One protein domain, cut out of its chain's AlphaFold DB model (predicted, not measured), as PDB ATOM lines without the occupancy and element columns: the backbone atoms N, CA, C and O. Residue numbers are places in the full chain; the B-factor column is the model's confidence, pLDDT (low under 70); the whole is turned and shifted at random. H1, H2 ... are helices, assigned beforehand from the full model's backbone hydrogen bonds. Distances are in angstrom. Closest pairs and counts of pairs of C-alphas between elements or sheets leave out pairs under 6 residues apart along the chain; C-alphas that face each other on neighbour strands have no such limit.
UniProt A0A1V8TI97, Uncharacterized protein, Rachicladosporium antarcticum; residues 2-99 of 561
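This is residues 2 to 99 of the 561 residues of an uncharacterized protein of Rachicladosporium antarcticum (UniProt A0A1V8TI97). Two helical hairpins are laid crosswise, H4 and H5 running across H2 and H3 as a second layer over them, and H1 stands at one end, by the first residue of H2 and near H4. The two hairpins meet loosely: of the pairs between them, H3 and H5 only just touch. The printed part has 98 residues with five named helices, H1 to H5 in that order along the chain, and no named strand; the class is all helix. The whole is compact, with a radius of gyration of the C-alphas of 13.0 A, and spans 36 by 27 by 18 A.

The longest helix, H1, has residues 2 to 18 and is 24.4 A long, from C-alpha 2 at (168.795, 248.265, 185.402) to C-alpha 18 at (183.762, 253.477, 203.920). H2, residues 26 to 41, is 22.4 A long, and H3, residues 49 to 62, is 20.2 A long. H4, residues 66 to 78, and H5, residues 85 to 97, are each 18.5 A long. H5 ends with C-alpha 97 at (161.837, 234.798, 212.238).

H1 and H2 only just touch, with 3 pairs of C-alphas within 8 A, through residues 10 to 14 of H1 and residue 26 of H2. The closest C-alphas are those of His 10 and Ala 26, 5.6 A apart, and the two run opposite ways at a steep tilt of 55 degrees. H1 and H4 are near each other, with 8 pairs of C-alphas within 10 A; H1 is apart from H3 and from H5. H2 and H3 form a helical hairpin with a shallow tilt of 16 degrees, the closest C-alphas being those of Phe 32 and Thr 62, 6.6 A apart. H4 and H5 form the other helical hairpin, at a shallow tilt of 28 degrees; the C-alphas of Ala 73 and Gly 88, their closest, are 4.2 A apart. H3 and H5 only just touch, with 3 pairs within 8 A, the C-alphas of Val 52 and Leu 94 being closest at 6.3 A; they are about perpendicular at 85 degrees. H2 and H5 are close but not clearly touching, about perpendicular at 87 degrees, with the closest C-alphas, of Ala 37 and Tyr 87, 7.8 A apart. In H1, H2, H3, H4 and H5 every O i to N i+4 pair is within hydrogen-bond range.

The two C-alphas farthest apart, those of Lys 19 and Lys 44, are 38.0 A apart. The printed part has no cut. The link from H3 to H4 is tight, and the other three are short. The mean pLDDT of the printed part is 80.9, and residues 2 to 6, residues 41 to 49, residue 80 and residue 82 are under 70.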
ATOM      1  N   ALA A   2     168.238 249.293 184.500       47.94
ATOM      2  CA  ALA A   2     168.795 248.265 185.402       47.94
ATOM      3  C   ALA A   2     170.290 248.456 185.759       47.94
ATOM      4  O   ALA A   2     170.651 248.361 186.927       47.94
ATOM      5  N   ASN A   3     171.140 248.829 184.789       53.28
ATOM      6  CA  ASN A   3     172.552 249.146 185.064       53.28
ATOM      7  C   ASN A   3     172.727 250.360 185.989       53.28
ATOM      8  O   ASN A   3     173.578 250.325 186.862       53.28
ATOM      9  N   LEU A   4     171.898 251.398 185.847       49.84
ATOM     10  CA  LEU A   4     171.993 252.624 186.650       49.84
ATOM     11  C   LEU A   4     171.595 252.378 188.116       49.84
ATOM     12  O   LEU A   4     172.231 252.903 189.023       49.84
ATOM     13  N   VAL A   5     170.581 251.535 188.339       60.00
ATOM     14  CA  VAL A   5     170.146 251.111 189.681       60.00
ATOM     15  C   VAL A   5     171.234 250.286 190.372       60.00
ATOM     16  O   VAL A   5     171.537 250.536 191.536       60.00
ATOM     17  N   ASN A   6     171.869 249.352 189.655       68.81
ATOM     18  CA  ASN A   6     172.975 248.566 190.205       68.81
ATOM     19  C   ASN A   6     174.196 249.437 190.532       68.81
ATOM     20  O   ASN A   6     174.800 249.256 191.586       68.81
ATOM     21  N   THR A   7     174.525 250.421 189.687       71.81
ATOM     22  CA  THR A   7     175.613 251.374 189.964       71.81
ATOM     23  C   THR A   7     175.312 252.248 191.184       71.81
ATOM     24  O   THR A   7     176.192 252.431 192.022       71.81
ATOM     25  N   TYR A   8     174.078 252.743 191.330       75.81
ATOM     26  CA  TYR A   8     173.670 253.522 192.505       75.81
ATOM     27  C   TYR A   8     173.720 252.692 193.793       75.81
ATOM     28  O   TYR A   8     174.262 253.147 194.798       75.81
ATOM     29  N   ARG A   9     173.218 251.449 193.758       80.06
ATOM     30  CA  ARG A   9     173.293 250.523 194.896       80.06
ATOM     31  C   ARG A   9     174.738 250.265 195.316       80.06
ATOM     32  O   ARG A   9     175.041 250.355 196.501       80.06
ATOM     33  N   HIS A  10     175.619 249.967 194.360       83.62
ATOM     34  CA  HIS A  10     177.049 249.775 194.626       83.62
ATOM     35  C   HIS A  10     177.661 250.999 195.294       83.62
ATOM     36  O   HIS A  10     178.293 250.865 196.334       83.62
ATOM     37  N   ALA A  11     177.407 252.192 194.749       83.62
ATOM     38  CA  ALA A  11     177.909 253.437 195.319       83.62
ATOM     39  C   ALA A  11     177.400 253.671 196.752       83.62
ATOM     40  O   ALA A  11     178.185 254.039 197.622       83.62
ATOM     41  N   LEU A  12     176.115 253.411 197.022       83.12
ATOM     42  CA  LEU A  12     175.521 253.558 198.353       83.12
ATOM     43  C   LEU A  12     176.115 252.571 199.370       83.12
ATOM     44  O   LEU A  12     176.384 252.954 200.508       83.12
ATOM     45  N   ILE A  13     176.323 251.313 198.973       86.69
ATOM     46  CA  ILE A  13     176.934 250.291 199.833       86.69
ATOM     47  C   ILE A  13     178.395 250.638 200.105       86.69
ATOM     48  O   ILE A  13     178.799 250.661 201.263       86.69
ATOM     49  N   SER A  14     179.171 250.966 199.071       87.44
ATOM     50  CA  SER A  14     180.567 251.384 199.224       87.44
ATOM     51  C   SER A  14     180.690 252.603 200.134       87.44
ATOM     52  O   SER A  14     181.496 252.589 201.054       87.44
ATOM     53  N   TRP A  15     179.828 253.610 199.965       86.06
ATOM     54  CA  TRP A  15     179.819 254.784 200.834       86.06
ATOM     55  C   TRP A  15     179.530 254.428 202.300       86.06
ATOM     56  O   TRP A  15     180.228 254.903 203.193       86.06
ATOM     57  N   ASN A  16     178.542 253.565 202.571       83.19
ATOM     58  CA  ASN A  16     178.233 253.138 203.941       83.19
ATOM     59  C   ASN A  16     179.331 252.249 204.547       83.19
ATOM     60  O   ASN A  16     179.573 252.328 205.751       83.19
ATOM     61  N   PHE A  17     180.003 251.433 203.735       87.56
ATOM     62  CA  PHE A  17     181.157 250.640 204.152       87.56
ATOM     63  C   PHE A  17     182.341 251.543 204.525       87.56
ATOM     64  O   PHE A  17     182.887 251.417 205.619       87.56
ATOM     65  N   ASP A  18     182.672 252.522 203.680       86.81
ATOM     66  CA  ASP A  18     183.762 253.477 203.920       86.81
ATOM     67  C   ASP A  18     183.509 254.355 205.158       86.81
ATOM     68  O   ASP A  18     184.443 254.783 205.838       86.81
ATOM     69  N   LYS A  19     182.235 254.620 205.476       84.56
ATOM     70  CA  LYS A  19     181.812 255.319 206.700       84.56
ATOM     71  C   LYS A  19     181.777 254.429 207.945       84.56
ATOM     72  O   LYS A  19     181.619 254.957 209.041       84.56
ATOM     73  N   GLY A  20     181.934 253.113 207.799       81.12
ATOM     74  CA  GLY A  20     181.841 252.147 208.894       81.12
ATOM     75  C   GLY A  20     180.412 251.872 209.379       81.12
ATOM     76  O   GLY A  20     180.236 251.237 210.420       81.12
ATOM     77  N   ASN A  21     179.393 252.320 208.636       77.31
ATOM     78  CA  ASN A  21     177.982 252.086 208.962       77.31
ATOM     79  C   ASN A  21     177.602 250.610 208.771       77.31
ATOM     80  O   ASN A  21     176.827 250.056 209.549       77.31
ATOM     81  N   ILE A  22     178.192 249.964 207.761       85.69
ATOM     82  CA  ILE A  22     178.085 248.521 207.510       85.69
ATOM     83  C   ILE A  22     179.473 247.890 207.453       85.69
ATOM     84  O   ILE A  22     180.462 248.564 207.177       85.69
ATOM     85  N   THR A  23     179.548 246.585 207.707       88.69
ATOM     86  CA  THR A  23     180.822 245.844 207.723       88.69
ATOM     87  C   THR A  23     181.088 245.032 206.459       88.69
ATOM     88  O   THR A  23     182.161 244.449 206.330       88.69
ATOM     89  N   VAL A  24     180.142 245.018 205.518       87.38
ATOM     90  CA  VAL A  24     180.213 244.229 204.282       87.38
ATOM     91  C   VAL A  24     180.437 245.085 203.043       87.38
ATOM     92  O   VAL A  24     179.886 246.176 202.896       87.38
ATOM     93  N   THR A  25     181.230 244.550 202.121       88.81
ATOM     94  CA  THR A  25     181.533 245.176 200.832       88.81
ATOM     95  C   THR A  25     180.393 244.996 199.827       88.81
ATOM     96  O   THR A  25     179.580 244.075 199.928       88.81
ATOM     97  N   ALA A  26     180.365 245.825 198.777       86.62
ATOM     98  CA  ALA A  26     179.369 245.715 197.706       86.62
ATOM     99  C   ALA A  26     179.348 244.329 197.028       86.62
ATOM    100  O   ALA A  26     178.280 243.817 196.699       86.62
ATOM    101  N   HIS A  27     180.507 243.676 196.888       86.31
ATOM    102  CA  HIS A  27     180.585 242.337 196.301       86.31
ATOM    103  C   HIS A  27     179.965 241.252 197.200       86.31
ATOM    104  O   HIS A  27     179.318 240.324 196.709       86.31
ATOM    105  N   GLU A  28     180.141 241.362 198.517       88.81
ATOM    106  CA  GLU A  28     179.536 240.439 199.486       88.81
ATOM    107  C   GLU A  28     178.019 240.616 199.544       88.81
ATOM    108  O   GLU A  28     177.284 239.626 199.559       88.81
ATOM    109  N   VAL A  29     177.548 241.867 199.481       87.94
ATOM    110  CA  VAL A  29     176.119 242.181 199.393       87.94
ATOM    111  C   VAL A  29     175.500 241.593 198.127       87.94
ATOM    112  O   VAL A  29     174.464 240.939 198.218       87.94
ATOM    113  N   ASP A  30     176.125 241.751 196.958       87.56
ATOM    114  CA  ASP A  30     175.609 241.182 195.704       87.56
ATOM    115  C   ASP A  30     175.487 239.658 195.760       87.56
ATOM    116  O   ASP A  30     174.486 239.086 195.312       87.56
ATOM    117  N   ARG A  31     176.494 238.989 196.335       88.12
ATOM    118  CA  ARG A  31     176.479 237.535 196.523       88.12
ATOM    119  C   ARG A  31     175.319 237.115 197.422       88.12
ATOM    120  O   ARG A  31     174.596 236.178 197.082       88.12
ATOM    121  N   PHE A  32     175.123 237.818 198.536       91.56
ATOM    122  CA  PHE A  32     174.017 237.562 199.453       91.56
ATOM    123  C   PHE A  32     172.658 237.821 198.802       91.56
ATOM    124  O   PHE A  32     171.804 236.940 198.838       91.56
ATOM    125  N   LEU A  33     172.462 238.976 198.161       88.50
ATOM    126  CA  LEU A  33     171.199 239.335 197.514       88.50
ATOM    127  C   LEU A  33     170.843 238.370 196.380       88.50
ATOM    128  O   LEU A  33     169.673 238.035 196.219       88.50
ATOM    129  N   SER A  34     171.834 237.867 195.640       87.50
ATOM    130  CA  SER A  34     171.618 236.853 194.598       87.50
ATOM    131  C   SER A  34     171.137 235.524 195.190       87.50
ATOM    132  O   SER A  34     170.161 234.946 194.714       87.50
ATOM    133  N   ALA A  35     171.779 235.054 196.263       86.94
ATOM    134  CA  ALA A  35     171.372 233.832 196.957       86.94
ATOM    135  C   ALA A  35     170.005 233.987 197.652       86.94
ATOM    136  O   ALA A  35     169.171 233.082 197.621       86.94
ATOM    137  N   TYR A  36     169.749 235.159 198.231       89.56
ATOM    138  CA  TYR A  36     168.480 235.523 198.846       89.56
ATOM    139  C   TYR A  36     167.335 235.594 197.824       89.56
ATOM    140  O   TYR A  36     166.240 235.091 198.086       89.56
ATOM    141  N   ALA A  37     167.581 236.162 196.642       84.56
ATOM    142  CA  ALA A  37     166.606 236.180 195.559       84.56
ATOM    143  C   ALA A  37     166.228 234.753 195.133       84.56
ATOM    144  O   ALA A  37     165.038 234.465 195.020       84.56
ATOM    145  N   GLY A  38     167.213 233.853 195.004       81.50
ATOM    146  CA  GLY A  38     166.983 232.428 194.731       81.50
ATOM    147  C   GLY A  38     166.129 231.738 195.805       81.50
ATOM    148  O   GLY A  38     165.172 231.031 195.499       81.50
ATOM    149  N   LEU A  39     166.394 232.028 197.084       82.25
ATOM    150  CA  LEU A  39     165.581 231.541 198.204       82.25
ATOM    151  C   LEU A  39     164.110 231.982 198.091       82.25
ATOM    152  O   LEU A  39     163.189 231.230 198.420       82.25
ATOM    153  N   CYS A  40     163.892 233.217 197.639       76.56
ATOM    154  CA  CYS A  40     162.567 233.803 197.502       76.56
ATOM    155  C   CYS A  40     161.797 233.289 196.283       76.56
ATOM    156  O   CYS A  40     160.574 233.237 196.365       76.56
ATOM    157  N   THR A  41     162.475 232.912 195.194       69.38
ATOM    158  CA  THR A  41     161.847 232.334 193.991       69.38
ATOM    159  C   THR A  41     161.487 230.859 194.155       69.38
ATOM    160  O   THR A  41     160.509 230.406 193.570       69.38
ATOM    161  N   ASP A  42     162.235 230.121 194.980       55.47
ATOM    162  CA  ASP A  42     162.050 228.676 195.185       55.47
ATOM    163  C   ASP A  42     160.991 228.328 196.248       55.47
ATOM    164  O   ASP A  42     160.710 227.155 196.508       55.47
ATOM    165  N   SER A  43     160.410 229.333 196.906       51.97
ATOM    166  CA  SER A  43     159.461 229.162 198.006       51.97
ATOM    167  C   SER A  43     158.050 229.590 197.607       51.97
ATOM    168  O   SER A  43     157.840 230.659 197.041       51.97
ATOM    169  N   LYS A  44     157.055 228.754 197.944       50.25
ATOM    170  CA  LYS A  44     155.638 229.151 197.952       50.25
ATOM    171  C   LYS A  44     155.446 230.388 198.855       50.25
ATOM    172  O   LYS A  44     156.270 230.608 199.743       50.25
ATOM    173  N   PRO A  45     154.355 231.156 198.691       48.12
ATOM    174  CA  PRO A  45     154.070 232.385 199.446       48.12
ATOM    175  C   PRO A  45     153.669 232.113 200.909       48.12
ATOM    176  O   PRO A  45     152.748 232.735 201.415       48.12
ATOM    177  N   ARG A  46     154.268 231.118 201.570       52.31
ATOM    178  CA  ARG A  46     154.133 230.874 203.005       52.31
ATOM    179  C   ARG A  46     155.515 230.815 203.633       52.31
ATOM    180  O   ARG A  46     156.380 230.092 203.130       52.31
ATOM    181  N   LEU A  47     155.705 231.477 204.774       59.00
ATOM    182  CA  LEU A  47     156.847 231.239 205.666       59.00
ATOM    183  C   LEU A  47     156.766 229.849 206.311       59.00
ATOM    184  O   LEU A  47     156.513 229.677 207.505       59.00
ATOM    185  N   GLU A  48     156.997 228.818 205.507       62.62
ATOM    186  CA  GLU A  48     157.199 227.459 205.990       62.62
ATOM    187  C   GLU A  48     158.495 227.397 206.812       62.62
ATOM    188  O   GLU A  48     159.463 228.104 206.532       62.62
ATOM    189  N   SER A  49     158.565 226.535 207.829       62.22
ATOM    190  CA  SER A  49     159.779 226.371 208.653       62.22
ATOM    191  C   SER A  49     161.050 226.179 207.810       62.22
ATOM    192  O   SER A  49     162.108 226.697 208.164       62.22
ATOM    193  N   GLY A  50     160.926 225.534 206.644       75.69
ATOM    194  CA  GLY A  50     162.020 225.306 205.705       75.69
ATOM    195  C   GLY A  50     162.670 226.571 205.130       75.69
ATOM    196  O   GLY A  50     163.887 226.566 204.946       75.69
ATOM    197  N   ILE A  51     161.928 227.660 204.867       80.75
ATOM    198  CA  ILE A  51     162.546 228.894 204.337       80.75
ATOM    199  C   ILE A  51     163.381 229.595 205.411       80.75
ATOM    200  O   ILE A  51     164.472 230.079 205.123       80.75
ATOM    201  N   VAL A  52     162.909 229.583 206.661       84.31
ATOM    202  CA  VAL A  52     163.611 230.192 207.799       84.31
ATOM    203  C   VAL A  52     164.914 229.449 208.082       84.31
ATOM    204  O   VAL A  52     165.950 230.085 208.244       84.31
ATOM    205  N   THR A  53     164.900 228.111 208.062       86.69
ATOM    206  CA  THR A  53     166.118 227.302 208.238       86.69
ATOM    207  C   THR A  53     167.126 227.535 207.114       86.69
ATOM    208  O   THR A  53     168.311 227.720 207.380       86.69
ATOM    209  N   LYS A  54     166.673 227.578 205.854       89.62
ATOM    210  CA  LYS A  54     167.552 227.879 204.715       89.62
ATOM    211  C   LYS A  54     168.114 229.303 204.784       89.62
ATOM    212  O   LYS A  54     169.270 229.513 204.435       89.62
ATOM    213  N   PHE A  55     167.328 230.268 205.257       91.31
ATOM    214  CA  PHE A  55     167.796 231.635 205.468       91.31
ATOM    215  C   PHE A  55     168.825 231.727 206.603       91.31
ATOM    216  O   PHE A  55     169.844 232.390 206.438       91.31
ATOM    217  N   ALA A  56     168.626 231.016 207.716       89.75
ATOM    218  CA  ALA A  56     169.622 230.930 208.784       89.75
ATOM    219  C   ALA A  56     170.953 230.352 208.264       89.75
ATOM    220  O   ALA A  56     172.007 230.949 208.474       89.75
ATOM    221  N   ALA A  57     170.898 229.273 207.475       90.62
ATOM    222  CA  ALA A  57     172.081 228.713 206.818       90.62
ATOM    223  C   ALA A  57     172.729 229.698 205.822       90.62
ATOM    224  O   ALA A  57     173.953 229.745 205.688       90.62
ATOM    225  N   LEU A  58     171.934 230.524 205.131       91.38
ATOM    226  CA  LEU A  58     172.458 231.582 204.263       91.38
ATOM    227  C   LEU A  58     173.242 232.634 205.061       91.38
ATOM    228  O   LEU A  58     174.327 233.035 204.640       91.38
ATOM    229  N   LEU A  59     172.735 233.061 206.218       91.00
ATOM    230  CA  LEU A  59     173.447 233.997 207.095       91.00
ATOM    231  C   LEU A  59     174.770 233.402 207.595       91.00
ATOM    232  O   LEU A  59     175.802 234.066 207.539       91.00
ATOM    233  N   GLU A  60     174.767 232.133 208.007       89.12
ATOM    234  CA  GLU A  60     175.974 231.437 208.471       89.12
ATOM    235  C   GLU A  60     177.028 231.276 207.366       89.12
ATOM    236  O   GLU A  60     178.219 231.488 207.597       89.12
ATOM    237  N   THR A  61     176.598 230.930 206.150       89.62
ATOM    238  CA  THR A  61     177.504 230.714 205.008       89.62
ATOM    239  C   THR A  61     178.078 232.013 204.454       89.62
ATOM    240  O   THR A  61     179.250 232.055 204.080       89.62
ATOM    241  N   THR A  62     177.274 233.077 204.406       86.81
ATOM    242  CA  THR A  62     177.712 234.391 203.908       86.81
ATOM    243  C   THR A  62     178.447 235.213 204.960       86.81
ATOM    244  O   THR A  62     179.173 236.132 204.591       86.81
ATOM    245  N   LYS A  63     178.304 234.873 206.250       86.81
ATOM    246  CA  LYS A  63     178.896 235.581 207.398       86.81
ATOM    247  C   LYS A  63     178.554 237.075 207.455       86.81
ATOM    248  O   LYS A  63     179.276 237.846 208.083       86.81
ATOM    249  N   ILE A  64     177.453 237.488 206.830       88.69
ATOM    250  CA  ILE A  64     176.979 238.870 206.913       88.69
ATOM    251  C   ILE A  64     176.356 239.094 208.290       88.69
ATOM    252  O   ILE A  64     175.501 238.326 208.736       88.69
ATOM    253  N   ALA A  65     176.778 240.162 208.966       89.06
ATOM    254  CA  ALA A  65     176.228 240.534 210.260       89.06
ATOM    255  C   ALA A  65     174.731 240.869 210.143       89.06
ATOM    256  O   ALA A  65     174.312 241.563 209.219       89.06
ATOM    257  N   GLN A  66     173.916 240.448 211.116       89.81
ATOM    258  CA  GLN A  66     172.463 240.692 211.105       89.81
ATOM    259  C   GLN A  66     172.108 242.186 210.992       89.81
ATOM    260  O   GLN A  66     171.148 242.529 210.306       89.81
ATOM    261  N   LYS A  67     172.920 243.069 211.595       87.88
ATOM    262  CA  LYS A  67     172.778 244.530 211.472       87.88
ATOM    263  C   LYS A  67     172.914 245.020 210.023       87.88
ATOM    264  O   LYS A  67     172.168 245.894 209.597       87.88
ATOM    265  N   ASP A  68     173.814 244.415 209.250       89.31
ATOM    266  CA  ASP A  68     174.053 244.795 207.861       89.31
ATOM    267  C   ASP A  68     172.902 244.276 206.993       89.31
ATOM    268  O   ASP A  68     172.402 244.991 206.134       89.31
ATOM    269  N   VAL A  69     172.393 243.069 207.271       91.00
ATOM    270  CA  VAL A  69     171.199 242.539 206.589       91.00
ATOM    271  C   VAL A  69     169.956 243.382 206.885       91.00
ATOM    272  O   VAL A  69     169.131 243.584 205.995       91.00
ATOM    273  N   LEU A  70     169.822 243.909 208.106       89.38
ATOM    274  CA  LEU A  70     168.753 244.846 208.455       89.38
ATOM    275  C   LEU A  70     168.861 246.143 207.642       89.38
ATOM    276  O   LEU A  70     167.865 246.587 207.075       89.38
ATOM    277  N   PHE A  71     170.067 246.700 207.508       86.81
ATOM    278  CA  PHE A  71     170.308 247.842 206.626       86.81
ATOM    279  C   PHE A  71     169.909 247.537 205.171       86.81
ATOM    280  O   PHE A  71     169.219 248.333 204.531       86.81
ATOM    281  N   LEU A  72     170.264 246.354 204.652       88.56
ATOM    282  CA  LEU A  72     169.854 245.922 203.310       88.56
ATOM    283  C   LEU A  72     168.328 245.819 203.172       88.56
ATOM    284  O   LEU A  72     167.787 246.185 202.128       88.56
ATOM    285  N   ALA A  73     167.623 245.359 204.210       88.88
ATOM    286  CA  ALA A  73     166.163 245.300 204.211       88.88
ATOM    287  C   ALA A  73     165.551 246.697 204.029       88.88
ATOM    288  O   ALA A  73     164.688 246.872 203.166       88.88
ATOM    289  N   PHE A  74     166.043 247.703 204.757       84.56
ATOM    290  CA  PHE A  74     165.579 249.087 204.611       84.56
ATOM    291  C   PHE A  74     165.935 249.696 203.256       84.56
ATOM    292  O   PHE A  74     165.084 250.322 202.626       84.56
ATOM    293  N   MET A  75     167.148 249.450 202.758       84.62
ATOM    294  CA  MET A  75     167.569 249.901 201.430       84.62
ATOM    295  C   MET A  75     166.636 249.372 200.329       84.62
ATOM    296  O   MET A  75     166.221 250.126 199.448       84.62
ATOM    297  N   LEU A  76     166.276 248.086 200.381       83.00
ATOM    298  CA  LEU A  76     165.368 247.472 199.410       83.00
ATOM    299  C   LEU A  76     163.939 248.029 199.521       83.00
ATOM    300  O   LEU A  76     163.291 248.246 198.498       83.00
ATOM    301  N   GLN A  77     163.459 248.313 200.737       79.75
ATOM    302  CA  GLN A  77     162.153 248.951 200.969       79.75
ATOM    303  C   GLN A  77     162.104 250.398 200.446       79.75
ATOM    304  O   GLN A  77     161.087 250.822 199.891       79.75
ATOM    305  N   ALA A  78     163.211 251.135 200.572       76.25
ATOM    306  CA  ALA A  78     163.358 252.508 200.089       76.25
ATOM    307  C   ALA A  78     163.636 252.604 198.575       76.25
ATOM    308  O   ALA A  78     163.633 253.699 198.012       76.25
ATOM    309  N   SER A  79     163.862 251.477 197.891       75.25
ATOM    310  CA  SER A  79     164.189 251.459 196.466       75.25
ATOM    311  C   SER A  79     163.062 252.029 195.598       75.25
ATOM    312  O   SER A  79     161.878 251.712 195.755       75.25
ATOM    313  N   HIS A  80     163.442 252.822 194.593       69.50
ATOM    314  CA  HIS A  80     162.530 253.288 193.543       69.50
ATOM    315  C   HIS A  80     162.068 252.149 192.615       69.50
ATOM    316  O   HIS A  80     161.106 252.304 191.859       69.50
ATOM    317  N   VAL A  81     162.723 250.985 192.663       74.06
ATOM    318  CA  VAL A  81     162.324 249.808 191.892       74.06
ATOM    319  C   VAL A  81     161.194 249.084 192.620       74.06
ATOM    320  O   VAL A  81     161.421 248.377 193.597       74.06
ATOM    321  N   LYS A  82     159.963 249.192 192.098       69.62
ATOM    322  CA  LYS A  82     158.757 248.578 192.700       69.62
ATOM    323  C   LYS A  82     158.917 247.090 193.041       69.62
ATOM    324  O   LYS A  82     158.370 246.638 194.038       69.62
ATOM    325  N   LYS A  83     159.675 246.337 192.235       74.50
ATOM    326  CA  LYS A  83     159.914 244.903 192.456       74.50
ATOM    327  C   LYS A  83     160.800 244.602 193.667       74.50
ATOM    328  O   LYS A  83     160.761 243.474 194.123       74.50
ATOM    329  N   GLU A  84     161.583 245.556 194.171       76.94
ATOM    330  CA  GLU A  84     162.541 245.342 195.271       76.94
ATOM    331  C   GLU A  84     161.918 245.511 196.655       76.94
ATOM    332  O   GLU A  84     162.346 244.852 197.602       76.94
ATOM    333  N   LYS A  85     160.865 246.327 196.769       77.62
ATOM    334  CA  LYS A  85     160.201 246.588 198.052       77.62
ATOM    335  C   LYS A  85     159.701 245.311 198.747       77.62
ATOM    336  O   LYS A  85     160.030 245.143 199.922       77.62
ATOM    337  N   PRO A  86     159.023 244.368 198.055       77.44
ATOM    338  CA  PRO A  86     158.596 243.110 198.672       77.44
ATOM    339  C   PRO A  86     159.760 242.261 199.192       77.44
ATOM    340  O   PRO A  86     159.662 241.662 200.262       77.44
ATOM    341  N   TYR A  87     160.899 242.254 198.488       82.81
ATOM    342  CA  TYR A  87     162.108 241.568 198.952       82.81
ATOM    343  C   TYR A  87     162.651 242.201 200.233       82.81
ATOM    344  O   TYR A  87     162.995 241.490 201.170       82.81
ATOM    345  N   GLY A  88     162.687 243.533 200.319       85.25
ATOM    346  CA  GLY A  88     163.126 244.219 201.534       85.25
ATOM    347  C   GLY A  88     162.262 243.891 202.751       85.25
ATOM    348  O   GLY A  88     162.774 243.705 203.854       85.25
ATOM    349  N   GLN A  89     160.950 243.763 202.572       80.31
ATOM    350  CA  GLN A  89     160.065 243.411 203.676       80.31
ATOM    351  C   GLN A  89     160.128 241.917 204.034       80.31
ATOM    352  O   GLN A  89     160.198 241.570 205.215       80.31
ATOM    353  N   LYS A  90     160.173 241.017 203.041       84.56
ATOM    354  CA  LYS A  90     160.361 239.575 203.276       84.56
ATOM    355  C   LYS A  90     161.687 239.304 203.990       84.56
ATOM    356  O   LYS A  90     161.748 238.429 204.852       84.56
ATOM    357  N   LEU A  91     162.733 240.075 203.688       89.00
ATOM    358  CA  LEU A  91     164.020 240.003 204.375       89.00
ATOM    359  C   LEU A  91     163.900 240.391 205.856       89.00
ATOM    360  O   LEU A  91     164.412 239.678 206.717       89.00
ATOM    361  N   LEU A  92     163.167 241.466 206.161       88.75
ATOM    362  CA  LEU A  92     162.892 241.898 207.535       88.75
ATOM    363  C   LEU A  92     162.103 240.838 208.328       88.75
ATOM    364  O   LEU A  92     162.433 240.526 209.474       88.75
ATOM    365  N   LEU A  93     161.103 240.223 207.694       87.50
ATOM    366  CA  LEU A  93     160.294 239.149 208.276       87.50
ATOM    367  C   LEU A  93     161.109 237.874 208.547       87.50
ATOM    368  O   LEU A  93     160.942 237.230 209.588       87.50
ATOM    369  N   LEU A  94     162.030 237.527 207.646       88.75
ATOM    370  CA  LEU A  94     162.960 236.415 207.833       88.75
ATOM    371  C   LEU A  94     163.959 236.694 208.960       88.75
ATOM    372  O   LEU A  94     164.167 235.813 209.792       88.75
ATOM    373  N   LEU A  95     164.509 237.912 209.046       91.81
ATOM    374  CA  LEU A  95     165.366 238.340 210.159       91.81
ATOM    375  C   LEU A  95     164.645 238.244 211.510       91.81
ATOM    376  O   LEU A  95     165.190 237.695 212.468       91.81
ATOM    377  N   SER A  96     163.399 238.712 211.583       91.19
ATOM    378  CA  SER A  96     162.577 238.546 212.785       91.19
ATOM    379  C   SER A  96     162.341 237.063 213.105       91.19
ATOM    380  O   SER A  96     162.452 236.648 214.259       91.19
ATOM    381  N   SER A  97     162.090 236.236 212.084       87.06
ATOM    382  CA  SER A  97     161.837 234.798 212.238       87.06
ATOM    383  C   SER A  97     163.045 233.994 212.725       87.06
ATOM    384  O   SER A  97     162.844 232.985 213.397       87.06
ATOM    385  N   VAL A  98     164.274 234.421 212.411       89.56
ATOM    386  CA  VAL A  98     165.510 233.821 212.953       89.56
ATOM    387  C   VAL A  98     165.878 234.354 214.343       89.56
ATOM    388  O   VAL A  98     166.897 233.955 214.897       89.56
ATOM    389  N   GLY A  99     165.051 235.226 214.925       87.50
ATOM    390  CA  GLY A  99     165.232 235.717 216.288       87.50
ATOM    391  C   GLY A  99     166.068 236.988 216.403       87.50
ATOM    392  O   GLY A  99     166.506 237.305 217.502       87.50
TER     393      GLY A  99